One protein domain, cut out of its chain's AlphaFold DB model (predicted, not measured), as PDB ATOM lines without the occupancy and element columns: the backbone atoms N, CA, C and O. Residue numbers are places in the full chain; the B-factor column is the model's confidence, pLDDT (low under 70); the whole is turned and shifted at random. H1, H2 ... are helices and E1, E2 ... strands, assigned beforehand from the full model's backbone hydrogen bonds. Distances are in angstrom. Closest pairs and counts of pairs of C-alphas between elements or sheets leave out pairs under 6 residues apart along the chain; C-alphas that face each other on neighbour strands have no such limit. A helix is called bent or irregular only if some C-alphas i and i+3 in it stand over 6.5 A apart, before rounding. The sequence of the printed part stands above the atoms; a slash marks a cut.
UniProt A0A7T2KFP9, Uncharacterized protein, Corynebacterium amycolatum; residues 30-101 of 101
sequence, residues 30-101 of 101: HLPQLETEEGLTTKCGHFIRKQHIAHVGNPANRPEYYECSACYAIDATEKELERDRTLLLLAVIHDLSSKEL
ATOM      1  N   HIS A  30     385.474 622.651 422.173       70.50
ATOM      2  CA  HIS A  30     384.506 621.557 422.147       70.50
ATOM      3  C   HIS A  30     384.048 621.240 420.735       70.50
ATOM      4  O   HIS A  30     383.950 622.123 419.890       70.50
ATOM      5  N   LEU A  31     383.723 619.966 420.524       69.56
ATOM      6  CA  LEU A  31     382.873 619.576 419.413       69.56
ATOM      7  C   LEU A  31     381.450 620.104 419.659       69.56
ATOM      8  O   LEU A  31     380.999 620.100 420.817       69.56
ATOM      9  N   PRO A  32     380.744 620.522 418.602       71.75
ATOM     10  CA  PRO A  32     379.324 620.825 418.682       71.75
ATOM     11  C   PRO A  32     378.561 619.548 419.060       71.75
ATOM     12  O   PRO A  32     378.821 618.464 418.538       71.75
ATOM     13  N   GLN A  33     377.651 619.663 420.022       77.25
ATOM     14  CA  GLN A  33     376.748 618.581 420.414       77.25
ATOM     15  C   GLN A  33     375.406 618.697 419.689       77.25
ATOM     16  O   GLN A  33     374.803 617.685 419.341       77.25
ATOM     17  N   LEU A  34     374.949 619.929 419.473       81.06
ATOM     18  CA  LEU A  34     373.760 620.250 418.698       81.06
ATOM     19  C   LEU A  34     374.009 621.560 417.958       81.06
ATOM     20  O   LEU A  34     374.458 622.528 418.570       81.06
ATOM     21  N   GLU A  35     373.690 621.591 416.670       82.06
ATOM     22  CA  GLU A  35     373.753 622.794 415.841       82.06
ATOM     23  C   GLU A  35     372.342 623.214 415.438       82.06
ATOM     24  O   GLU A  35     371.495 622.388 415.098       82.06
ATOM     25  N   THR A  36     372.089 624.514 415.509       85.56
ATOM     26  CA  THR A  36     370.819 625.160 415.166       85.56
ATOM     27  C   THR A  36     371.102 626.385 414.302       85.56
ATOM     28  O   THR A  36     372.243 626.841 414.207       85.56
ATOM     29  N   GLU A  37     370.069 626.971 413.696       84.94
ATOM     30  CA  GLU A  37     370.240 628.205 412.917       84.94
ATOM     31  C   GLU A  37     370.765 629.377 413.764       84.94
ATOM     32  O   GLU A  37     371.502 630.227 413.259       84.94
ATOM     33  N   GLU A  38     370.438 629.394 415.059       86.00
ATOM     34  CA  GLU A  38     370.817 630.452 415.999       86.00
ATOM     35  C   GLU A  38     372.245 630.294 416.549       86.00
ATOM     36  O   GLU A  38     372.857 631.267 417.006       86.00
ATOM     37  N   GLY A  39     372.804 629.081 416.508       86.19
ATOM     38  CA  GLY A  39     374.099 628.769 417.107       86.19
ATOM     39  C   GLY A  39     374.289 627.292 417.432       86.19
ATOM     40  O   GLY A  39     373.546 626.434 416.958       86.19
ATOM     41  N   LEU A  40     375.283 626.997 418.267       85.50
ATOM     42  CA  LEU A  40     375.626 625.636 418.671       85.50
ATOM     43  C   LEU A  40     375.662 625.467 420.185       85.50
ATOM     44  O   LEU A  40     376.067 626.366 420.922       85.50
ATOM     45  N   THR A  41     375.291 624.280 420.644       85.69
ATOM     46  CA  THR A  41     375.481 623.847 422.027       85.69
ATOM     47  C   THR A  41     376.728 622.982 422.093       85.69
ATOM     48  O   THR A  41     376.855 621.981 421.388       85.69
ATOM     49  N   THR A  42     377.666 623.371 422.944       77.81
ATOM     50  CA  THR A  42     378.899 622.619 423.195       77.81
ATOM     51  C   THR A  42     378.660 621.450 424.151       77.81
ATOM     52  O   THR A  42     377.702 621.446 424.924       77.81
ATOM     53  N   LYS A  43     379.588 620.484 424.180       75.75
ATOM     54  CA  LYS A  43     379.538 619.343 425.115       75.75
ATOM     55  C   LYS A  43     379.462 619.743 426.600       75.75
ATOM     56  O   LYS A  43     378.994 618.957 427.418       75.75
ATOM     57  N   CYS A  44     379.937 620.933 426.974       76.12
ATOM     58  CA  CYS A  44     379.841 621.423 428.352       76.12
ATOM     59  C   CYS A  44     378.482 622.070 428.682       76.12
ATOM     60  O   CYS A  44     378.305 622.564 429.793       76.12
ATOM     61  N   GLY A  45     377.530 622.070 427.741       78.56
ATOM     62  CA  GLY A  45     376.204 622.671 427.898       78.56
ATOM     63  C   GLY A  45     376.156 624.173 427.608       78.56
ATOM     64  O   GLY A  45     375.090 624.773 427.709       78.56
ATOM     65  N   HIS A  46     377.278 624.797 427.232       83.25
ATOM     66  CA  HIS A  46     377.303 626.210 426.863       83.25
ATOM     67  C   HIS A  46     376.813 626.416 425.427       83.25
ATOM     68  O   HIS A  46     377.292 625.742 424.508       83.25
ATOM     69  N   PHE A  47     375.899 627.369 425.243       85.56
ATOM     70  CA  PHE A  47     375.385 627.772 423.938       85.56
ATOM     71  C   PHE A  47     376.182 628.950 423.368       85.56
ATOM     72  O   PHE A  47     376.315 629.992 424.011       85.56
ATOM     73  N   ILE A  48     376.671 628.794 422.141       80.12
ATOM     74  CA  ILE A  48     377.439 629.788 421.395       80.12
ATOM     75  C   ILE A  48     376.588 630.253 420.216       80.12
ATOM     76  O   ILE A  48     376.264 629.470 419.326       80.12
ATOM     77  N   ARG A  49     376.240 631.544 420.192       84.88
ATOM     78  CA  ARG A  49     375.502 632.153 419.071       84.88
ATOM     79  C   ARG A  49     376.320 632.095 417.790       84.88
ATOM     80  O   ARG A  49     377.524 632.336 417.835       84.88
ATOM     81  N   LYS A  50     375.651 631.914 416.650       83.12
ATOM     82  CA  LYS A  50     376.280 631.748 415.330       83.12
ATOM     83  C   LYS A  50     377.332 632.808 414.984       83.12
ATOM     84  O   LYS A  50     378.406 632.483 414.500       83.12
ATOM     85  N   GLN A  51     377.056 634.069 415.306       81.31
ATOM     86  CA  GLN A  51     377.965 635.202 415.087       81.31
ATOM     87  C   GLN A  51     379.260 635.173 415.925       81.31
ATOM     88  O   GLN A  51     380.191 635.911 415.627       81.31
ATOM     89  N   HIS A  52     379.313 634.369 416.990       75.31
ATOM     90  CA  HIS A  52     380.457 634.260 417.904       75.31
ATOM     91  C   HIS A  52     381.173 632.910 417.787       75.31
ATOM     92  O   HIS A  52     382.026 632.584 418.610       75.31
ATOM     93  N   ILE A  53     380.806 632.105 416.794       75.81
ATOM     94  CA  ILE A  53     381.443 630.826 416.529       75.81
ATOM     95  C   ILE A  53     382.837 631.092 415.939       75.81
ATOM     96  O   ILE A  53     382.965 631.592 414.825       75.81
ATOM     97  N   ALA A  54     383.883 630.747 416.692       69.44
ATOM     98  CA  ALA A  54     385.271 630.794 416.238       69.44
ATOM     99  C   ALA A  54     385.779 629.370 415.976       69.44
ATOM    100  O   ALA A  54     385.850 628.550 416.896       69.44
ATOM    101  N   HIS A  55     386.118 629.074 414.720       66.62
ATOM    102  CA  HIS A  55     386.655 627.774 414.322       66.62
ATOM    103  C   HIS A  55     388.133 627.670 414.709       66.62
ATOM    104  O   HIS A  55     388.960 628.473 414.272       66.62
ATOM    105  N   VAL A  56     388.484 626.646 415.486       61.59
ATOM    106  CA  VAL A  56     389.872 626.355 415.860       61.59
ATOM    107  C   VAL A  56     390.396 625.202 415.006       61.59
ATOM    108  O   VAL A  56     390.167 624.029 415.305       61.59
ATOM    109  N   GLY A  57     391.131 625.525 413.940       61.16
ATOM    110  CA  GLY A  57     391.803 624.542 413.084       61.16
ATOM    111  C   GLY A  57     391.763 624.875 411.594       61.16
ATOM    112  O   GLY A  57     391.151 625.848 411.171       61.16
ATOM    113  N   ASN A  58     392.444 624.054 410.787       57.09
ATOM    114  CA  ASN A  58     392.336 624.117 409.331       57.09
ATOM    115  C   ASN A  58     391.044 623.388 408.899       57.09
ATOM    116  O   ASN A  58     390.947 622.184 409.172       57.09
ATOM    117  N   PRO A  59     390.093 624.062 408.223       56.22
ATOM    118  CA  PRO A  59     388.799 623.481 407.844       56.22
ATOM    119  C   PRO A  59     388.923 622.256 406.926       56.22
ATOM    120  O   PRO A  59     388.009 621.446 406.846       56.22
ATOM    121  N   ALA A  60     390.065 622.076 406.256       58.91
ATOM    122  CA  ALA A  60     390.249 620.990 405.301       58.91
ATOM    123  C   ALA A  60     390.473 619.599 405.929       58.91
ATOM    124  O   ALA A  60     390.397 618.615 405.203       58.91
ATOM    125  N   ASN A  61     390.824 619.486 407.220       51.91
ATOM    126  CA  ASN A  61     391.341 618.208 407.747       51.91
ATOM    127  C   ASN A  61     391.132 617.940 409.248       51.91
ATOM    128  O   ASN A  61     391.745 617.011 409.784       51.91
ATOM    129  N   ARG A  62     390.330 618.732 409.974       51.31
ATOM    130  CA  ARG A  62     390.117 618.502 411.413       51.31
ATOM    131  C   ARG A  62     388.676 618.741 411.851       51.31
ATOM    132  O   ARG A  62     388.020 619.598 411.273       51.31
ATOM    133  N   PRO A  63     388.213 618.019 412.892       54.19
ATOM    134  CA  PRO A  63     386.953 618.337 413.539       54.19
ATOM    135  C   PRO A  63     386.957 619.800 413.976       54.19
ATOM    136  O   PRO A  63     387.912 620.252 414.611       54.19
ATOM    137  N   GLU A  64     385.905 620.522 413.612       56.78
ATOM    138  CA  GLU A  64     385.702 621.910 414.002       56.78
ATOM    139  C   GLU A  64     385.533 621.957 415.521       56.78
ATOM    140  O   GLU A  64     384.519 621.542 416.081       56.78
ATOM    141  N   TYR A  65     386.591 622.383 416.208       62.62
ATOM    142  CA  TYR A  65     386.512 622.694 417.621       62.62
ATOM    143  C   TYR A  65     386.152 624.164 417.768       62.62
ATOM    144  O   TYR A  65     386.736 625.020 417.103       62.62
ATOM    145  N   TYR A  66     385.224 624.444 418.672       67.00
ATOM    146  CA  TYR A  66     384.763 625.793 418.962       67.00
ATOM    147  C   TYR A  66     385.276 626.248 420.313       67.00
ATOM    148  O   TYR A  66     385.150 625.507 421.295       67.00
ATOM    149  N   GLU A  67     385.843 627.454 420.363       70.94
ATOM    150  CA  GLU A  67     386.258 628.061 421.626       70.94
ATOM    151  C   GLU A  67     385.051 628.246 422.544       70.94
ATOM    152  O   GLU A  67     384.050 628.863 422.182       70.94
ATOM    153  N   CYS A  68     385.141 627.705 423.756       76.19
ATOM    154  CA  CYS A  68     384.116 627.860 424.773       76.19
ATOM    155  C   CYS A  68     384.616 628.826 425.844       76.19
ATOM    156  O   CYS A  68     385.424 628.455 426.698       76.19
ATOM    157  N   SER A  69     384.103 630.057 425.827       75.56
ATOM    158  CA  SER A  69     384.471 631.101 426.791       75.56
ATOM    159  C   SER A  69     384.213 630.682 428.243       75.56
ATOM    160  O   SER A  69     385.027 630.964 429.118       75.56
ATOM    161  N   ALA A  70     383.131 629.940 428.496       78.12
ATOM    162  CA  ALA A  70     382.820 629.412 429.823       78.12
ATOM    163  C   ALA A  70     383.896 628.431 430.320       78.12
ATOM    164  O   ALA A  70     384.364 628.544 431.451       78.12
ATOM    165  N   CYS A  71     384.331 627.489 429.478       78.06
ATOM    166  CA  CYS A  71     385.399 626.561 429.850       78.06
ATOM    167  C   CYS A  71     386.764 627.239 429.926       78.06
ATOM    168  O   CYS A  71     387.548 626.884 430.798       78.06
ATOM    169  N   TYR A  72     387.026 628.243 429.089       80.62
ATOM    170  CA  TYR A  72     388.232 629.057 429.206       80.62
ATOM    171  C   TYR A  72     388.303 629.788 430.555       80.62
ATOM    172  O   TYR A  72     389.341 629.762 431.210       80.62
ATOM    173  N   ALA A  73     387.198 630.398 430.997       82.25
ATOM    174  CA  ALA A  73     387.133 631.076 432.290       82.25
ATOM    175  C   ALA A  73     387.359 630.103 433.456       82.25
ATOM    176  O   ALA A  73     388.116 630.412 434.369       82.25
ATOM    177  N   ILE A  74     386.763 628.906 433.400       80.75
ATOM    178  CA  ILE A  74     386.991 627.861 434.410       80.75
ATOM    179  C   ILE A  74     388.466 627.440 434.433       80.75
ATOM    180  O   ILE A  74     389.062 627.422 435.506       80.75
ATOM    181  N   ASP A  75     389.068 627.160 433.273       81.69
ATOM    182  CA  ASP A  75     390.484 626.782 433.172       81.69
ATOM    183  C   ASP A  75     391.413 627.889 433.709       81.69
ATOM    184  O   ASP A  75     392.451 627.594 434.306       81.69
ATOM    185  N   ALA A  76     391.076 629.163 433.480       82.31
ATOM    186  CA  ALA A  76     391.832 630.300 434.004       82.31
ATOM    187  C   ALA A  76     391.754 630.357 435.537       82.31
ATOM    188  O   ALA A  76     392.793 630.379 436.197       82.31
ATOM    189  N   THR A  77     390.546 630.272 436.098       82.19
ATOM    190  CA  THR A  77     390.328 630.258 437.551       82.19
ATOM    191  C   THR A  77     391.001 629.059 438.222       82.19
ATOM    192  O   THR A  77     391.600 629.204 439.285       82.19
ATOM    193  N   GLU A  78     390.949 627.868 437.617       81.69
ATOM    194  CA  GLU A  78     391.619 626.676 438.158       81.69
ATOM    195  C   GLU A  78     393.141 626.871 438.249       81.69
ATOM    196  O   GLU A  78     393.743 626.507 439.260       81.69
ATOM    197  N   LYS A  79     393.761 627.503 437.242       81.56
ATOM    198  CA  LYS A  79     395.197 627.829 437.266       81.56
ATOM    199  C   LYS A  79     395.549 628.877 438.318       81.56
ATOM    200  O   LYS A  79     396.603 628.771 438.942       81.56
ATOM    201  N   GLU A  80     394.705 629.890 438.494       78.69
ATOM    202  CA  GLU A  80     394.895 630.907 439.534       78.69
ATOM    203  C   GLU A  80     394.834 630.275 440.928       78.69
ATOM    204  O   GLU A  80     395.755 630.451 441.724       78.69
ATOM    205  N   LEU A  81     393.828 629.435 441.186       76.88
ATOM    206  CA  LEU A  81     393.697 628.712 442.453       76.88
ATOM    207  C   LEU A  81     394.870 627.758 442.717       76.88
ATOM    208  O   LEU A  81     395.326 627.635 443.854       76.88
ATOM    209  N   GLU A  82     395.364 627.068 441.686       82.00
ATOM    210  CA  GLU A  82     396.535 626.197 441.812       82.00
ATOM    211  C   GLU A  82     397.787 627.000 442.182       82.00
ATOM    212  O   GLU A  82     398.505 626.627 443.114       82.00
ATOM    213  N   ARG A  83     398.000 628.148 441.528       79.94
ATOM    214  CA  ARG A  83     399.092 629.072 441.852       79.94
ATOM    215  C   ARG A  83     398.998 629.574 443.294       79.94
ATOM    216  O   ARG A  83     400.002 629.539 444.009       79.94
ATOM    217  N   ASP A  84     397.821 630.006 443.731       83.88
ATOM    218  CA  ASP A  84     397.615 630.523 445.087       83.88
ATOM    219  C   ASP A  84     397.843 629.441 446.145       83.88
ATOM    220  O   ASP A  84     398.486 629.687 447.169       83.88
ATOM    221  N   ARG A  85     397.408 628.206 445.873       81.56
ATOM    222  CA  ARG A  85     397.678 627.056 446.744       81.56
ATOM    223  C   ARG A  85     399.176 626.787 446.883       81.56
ATOM    224  O   ARG A  85     399.639 626.519 447.993       81.56
ATOM    225  N   THR A  86     399.935 626.853 445.790       81.31
ATOM    226  CA  THR A  86     401.395 626.690 445.824       81.31
ATOM    227  C   THR A  86     402.063 627.790 446.644       81.31
ATOM    228  O   THR A  86     402.936 627.492 447.460       81.31
ATOM    229  N   LEU A  87     401.636 629.043 446.478       81.19
ATOM    230  CA  LEU A  87     402.172 630.172 447.243       81.19
ATOM    231  C   LEU A  87     401.885 630.034 448.741       81.19
ATOM    232  O   LEU A  87     402.782 630.250 449.555       81.19
ATOM    233  N   LEU A  88     400.671 629.616 449.106       84.50
ATOM    234  CA  LEU A  88     400.308 629.370 450.500       84.50
ATOM    235  C   LEU A  88     401.166 628.258 451.116       84.50
ATOM    236  O   LEU A  88     401.664 628.411 452.227       84.50
ATOM    237  N   LEU A  89     401.376 627.155 450.389       87.44
ATOM    238  CA  LEU A  89     402.207 626.050 450.866       87.44
ATOM    239  C   LEU A  89     403.662 626.490 451.083       87.44
ATOM    240  O   LEU A  89     404.251 626.159 452.108       87.44
ATOM    241  N   LEU A  90     404.224 627.270 450.155       83.69
ATOM    242  CA  LEU A  90     405.572 627.830 450.290       83.69
ATOM    243  C   LEU A  90     405.689 628.763 451.501       83.69
ATOM    244  O   LEU A  90     406.675 628.686 452.230       83.69
ATOM    245  N   ALA A  91     404.681 629.606 451.740       84.81
ATOM    246  CA  ALA A  91     404.649 630.492 452.900       84.81
ATOM    247  C   ALA A  91     404.613 629.704 454.220       84.81
ATOM    248  O   ALA A  91     405.353 630.031 455.146       84.81
ATOM    249  N   VAL A  92     403.811 628.636 454.289       88.19
ATOM    250  CA  VAL A  92     403.750 627.749 455.464       88.19
ATOM    251  C   VAL A  92     405.083 627.036 455.690       88.19
ATOM    252  O   VAL A  92     405.559 627.001 456.821       88.19
ATOM    253  N   ILE A  93     405.716 626.505 454.638       88.62
ATOM    254  CA  ILE A  93     407.034 625.860 454.748       88.62
ATOM    255  C   ILE A  93     408.072 626.858 455.271       88.62
ATOM    256  O   ILE A  93     408.794 626.539 456.210       88.62
ATOM    257  N   HIS A  94     408.119 628.071 454.715       87.81
ATOM    258  CA  HIS A  94     409.038 629.111 455.172       87.81
ATOM    259  C   HIS A  94     408.818 629.471 456.649       87.81
ATOM    260  O   HIS A  94     409.785 629.595 457.399       87.81
ATOM    261  N   ASP A  95     407.565 629.640 457.074       86.56
ATOM    262  CA  ASP A  95     407.219 629.963 458.462       86.56
ATOM    263  C   ASP A  95     407.610 628.834 459.432       86.56
ATOM    264  O   ASP A  95     408.172 629.104 460.491       86.56
ATOM    265  N   LEU A  96     407.393 627.571 459.050       86.62
ATOM    266  CA  LEU A  96     407.843 626.415 459.831       86.62
ATOM    267  C   LEU A  96     409.373 626.350 459.912       86.62
ATOM    268  O   LEU A  96     409.917 626.264 461.009       86.62
ATOM    269  N   SER A  97     410.076 626.480 458.784       82.31
ATOM    270  CA  SER A  97     411.545 626.464 458.754       82.31
ATOM    271  C   SER A  97     412.180 627.636 459.510       82.31
ATOM    272  O   SER A  97     413.265 627.491 460.058       82.31
ATOM    273  N   SER A  98     411.512 628.791 459.569       81.75
ATOM    274  CA  SER A  98     411.997 629.967 460.308       81.75
ATOM    275  C   SER A  98     411.818 629.848 461.823       81.75
ATOM    276  O   SER A  98     412.435 630.607 462.562       81.75
ATOM    277  N   LYS A  99     410.959 628.933 462.292       75.62
ATOM    278  CA  LYS A  99     410.689 628.690 463.720       75.62
ATOM    279  C   LYS A  99     411.564 627.590 464.327       75.62
ATOM    280  O   LYS A  99     411.574 627.442 465.544       75.62
ATOM    281  N   GLU A 100     412.264 626.820 463.496       62.19
ATOM    282  CA  GLU A 100     413.178 625.745 463.914       62.19
ATOM    283  C   GLU A 100     414.649 626.206 464.064       62.19
ATOM    284  O   GLU A 100     415.513 625.386 464.376       62.19
ATOM    285  N   LEU A 101     414.931 627.505 463.872       51.06
ATOM    286  CA  LEU A 101     416.230 628.174 464.074       51.06
ATOM    287  C   LEU A 101     416.202 629.076 465.314       51.06
ATOM    288  O   LEU A 101     417.242 629.130 466.009       51.06
TER     289      LEU A 101
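AT A GLANCE: This is residues 30 to 101 of the 101 residues of an uncharacterized protein of Corynebacterium amycolatum (UniProt A0A7T2KFP9). A small head, built of a three-stranded antiparallel sheet and a long looping link that folds back into the short strand E4, has one long helix, H1, running out of it like a handle; residues 72 to 101, of which 72 to 99 belong to H1, stick out free. The printed part has 72 residues, with four named strands and then one named helix along the chain, E1 E2 E3 E4 H1, and its class is mixed, helices and strands. The sheet's order is E1, E2, E3. The whole is extended, a rod with a radius of gyration of the C-alphas of 20.6 A and spans of 68 by 24 by 17 A, the length being made by the helix.

IN THESE COORDINATES: In the sheet, E1 is residues 32 to 36, 10.2 A from first to last C-alpha, beginning at C-alpha 32 at (379.324, 620.825, 418.682). E2 is residues 39 to 42, 9.9 A long, and E3 is residues 47 to 49, 6.5 A long. E4 is residues 65 to 67, 6.7 A long. H1 is residues 69 to 99, 45.4 A long, from C-alpha 69 at (384.471, 631.101, 426.791) to C-alpha 99 at (410.689, 628.690, 463.720), and is not bent.

HOW THE PARTS SIT: E1, E2 and E3 form a meander, each strand the antiparallel neighbour of the one before. The hairpin E1 and E2 has 161 degrees between its directions, with N 33 and O 41 within hydrogen-bond range at 2.8 A. The hairpin E2 and E3 has 154 degrees, with N 48 and O 40 within range at 2.8 A. E2 is the inner strand, and E1 and E3 are the edge strands. E4 pairs with no named strand, but residues 55 to 56 pair antiparallel with its residues 65 to 66. The closest C-alphas of E1 and E4 are those of Pro 32 and Tyr 66, 7.4 A apart. E3 and E4 are apart. H1 is not on the sheet; it is apart from E1, E2 and E3, and meets E4 only through their link. In H1 every O i to N i+4 pair is within hydrogen-bond range.

THE WHOLE: The two C-alphas farthest apart are those of Glu 37 and Leu 101, at 68.8 A. Without residues 72 to 101, the body of 42 residues spans 25 by 22 by 16 A. The link from E3 to E4, residues 50 to 64, is long; the other links are tight. The printed part has no cut, and residue 101 is the chain's last. The mean pLDDT of the printed part is 76.5, and it is under 70 at residue 31, residues 54 to 66 and residues 100 to 101.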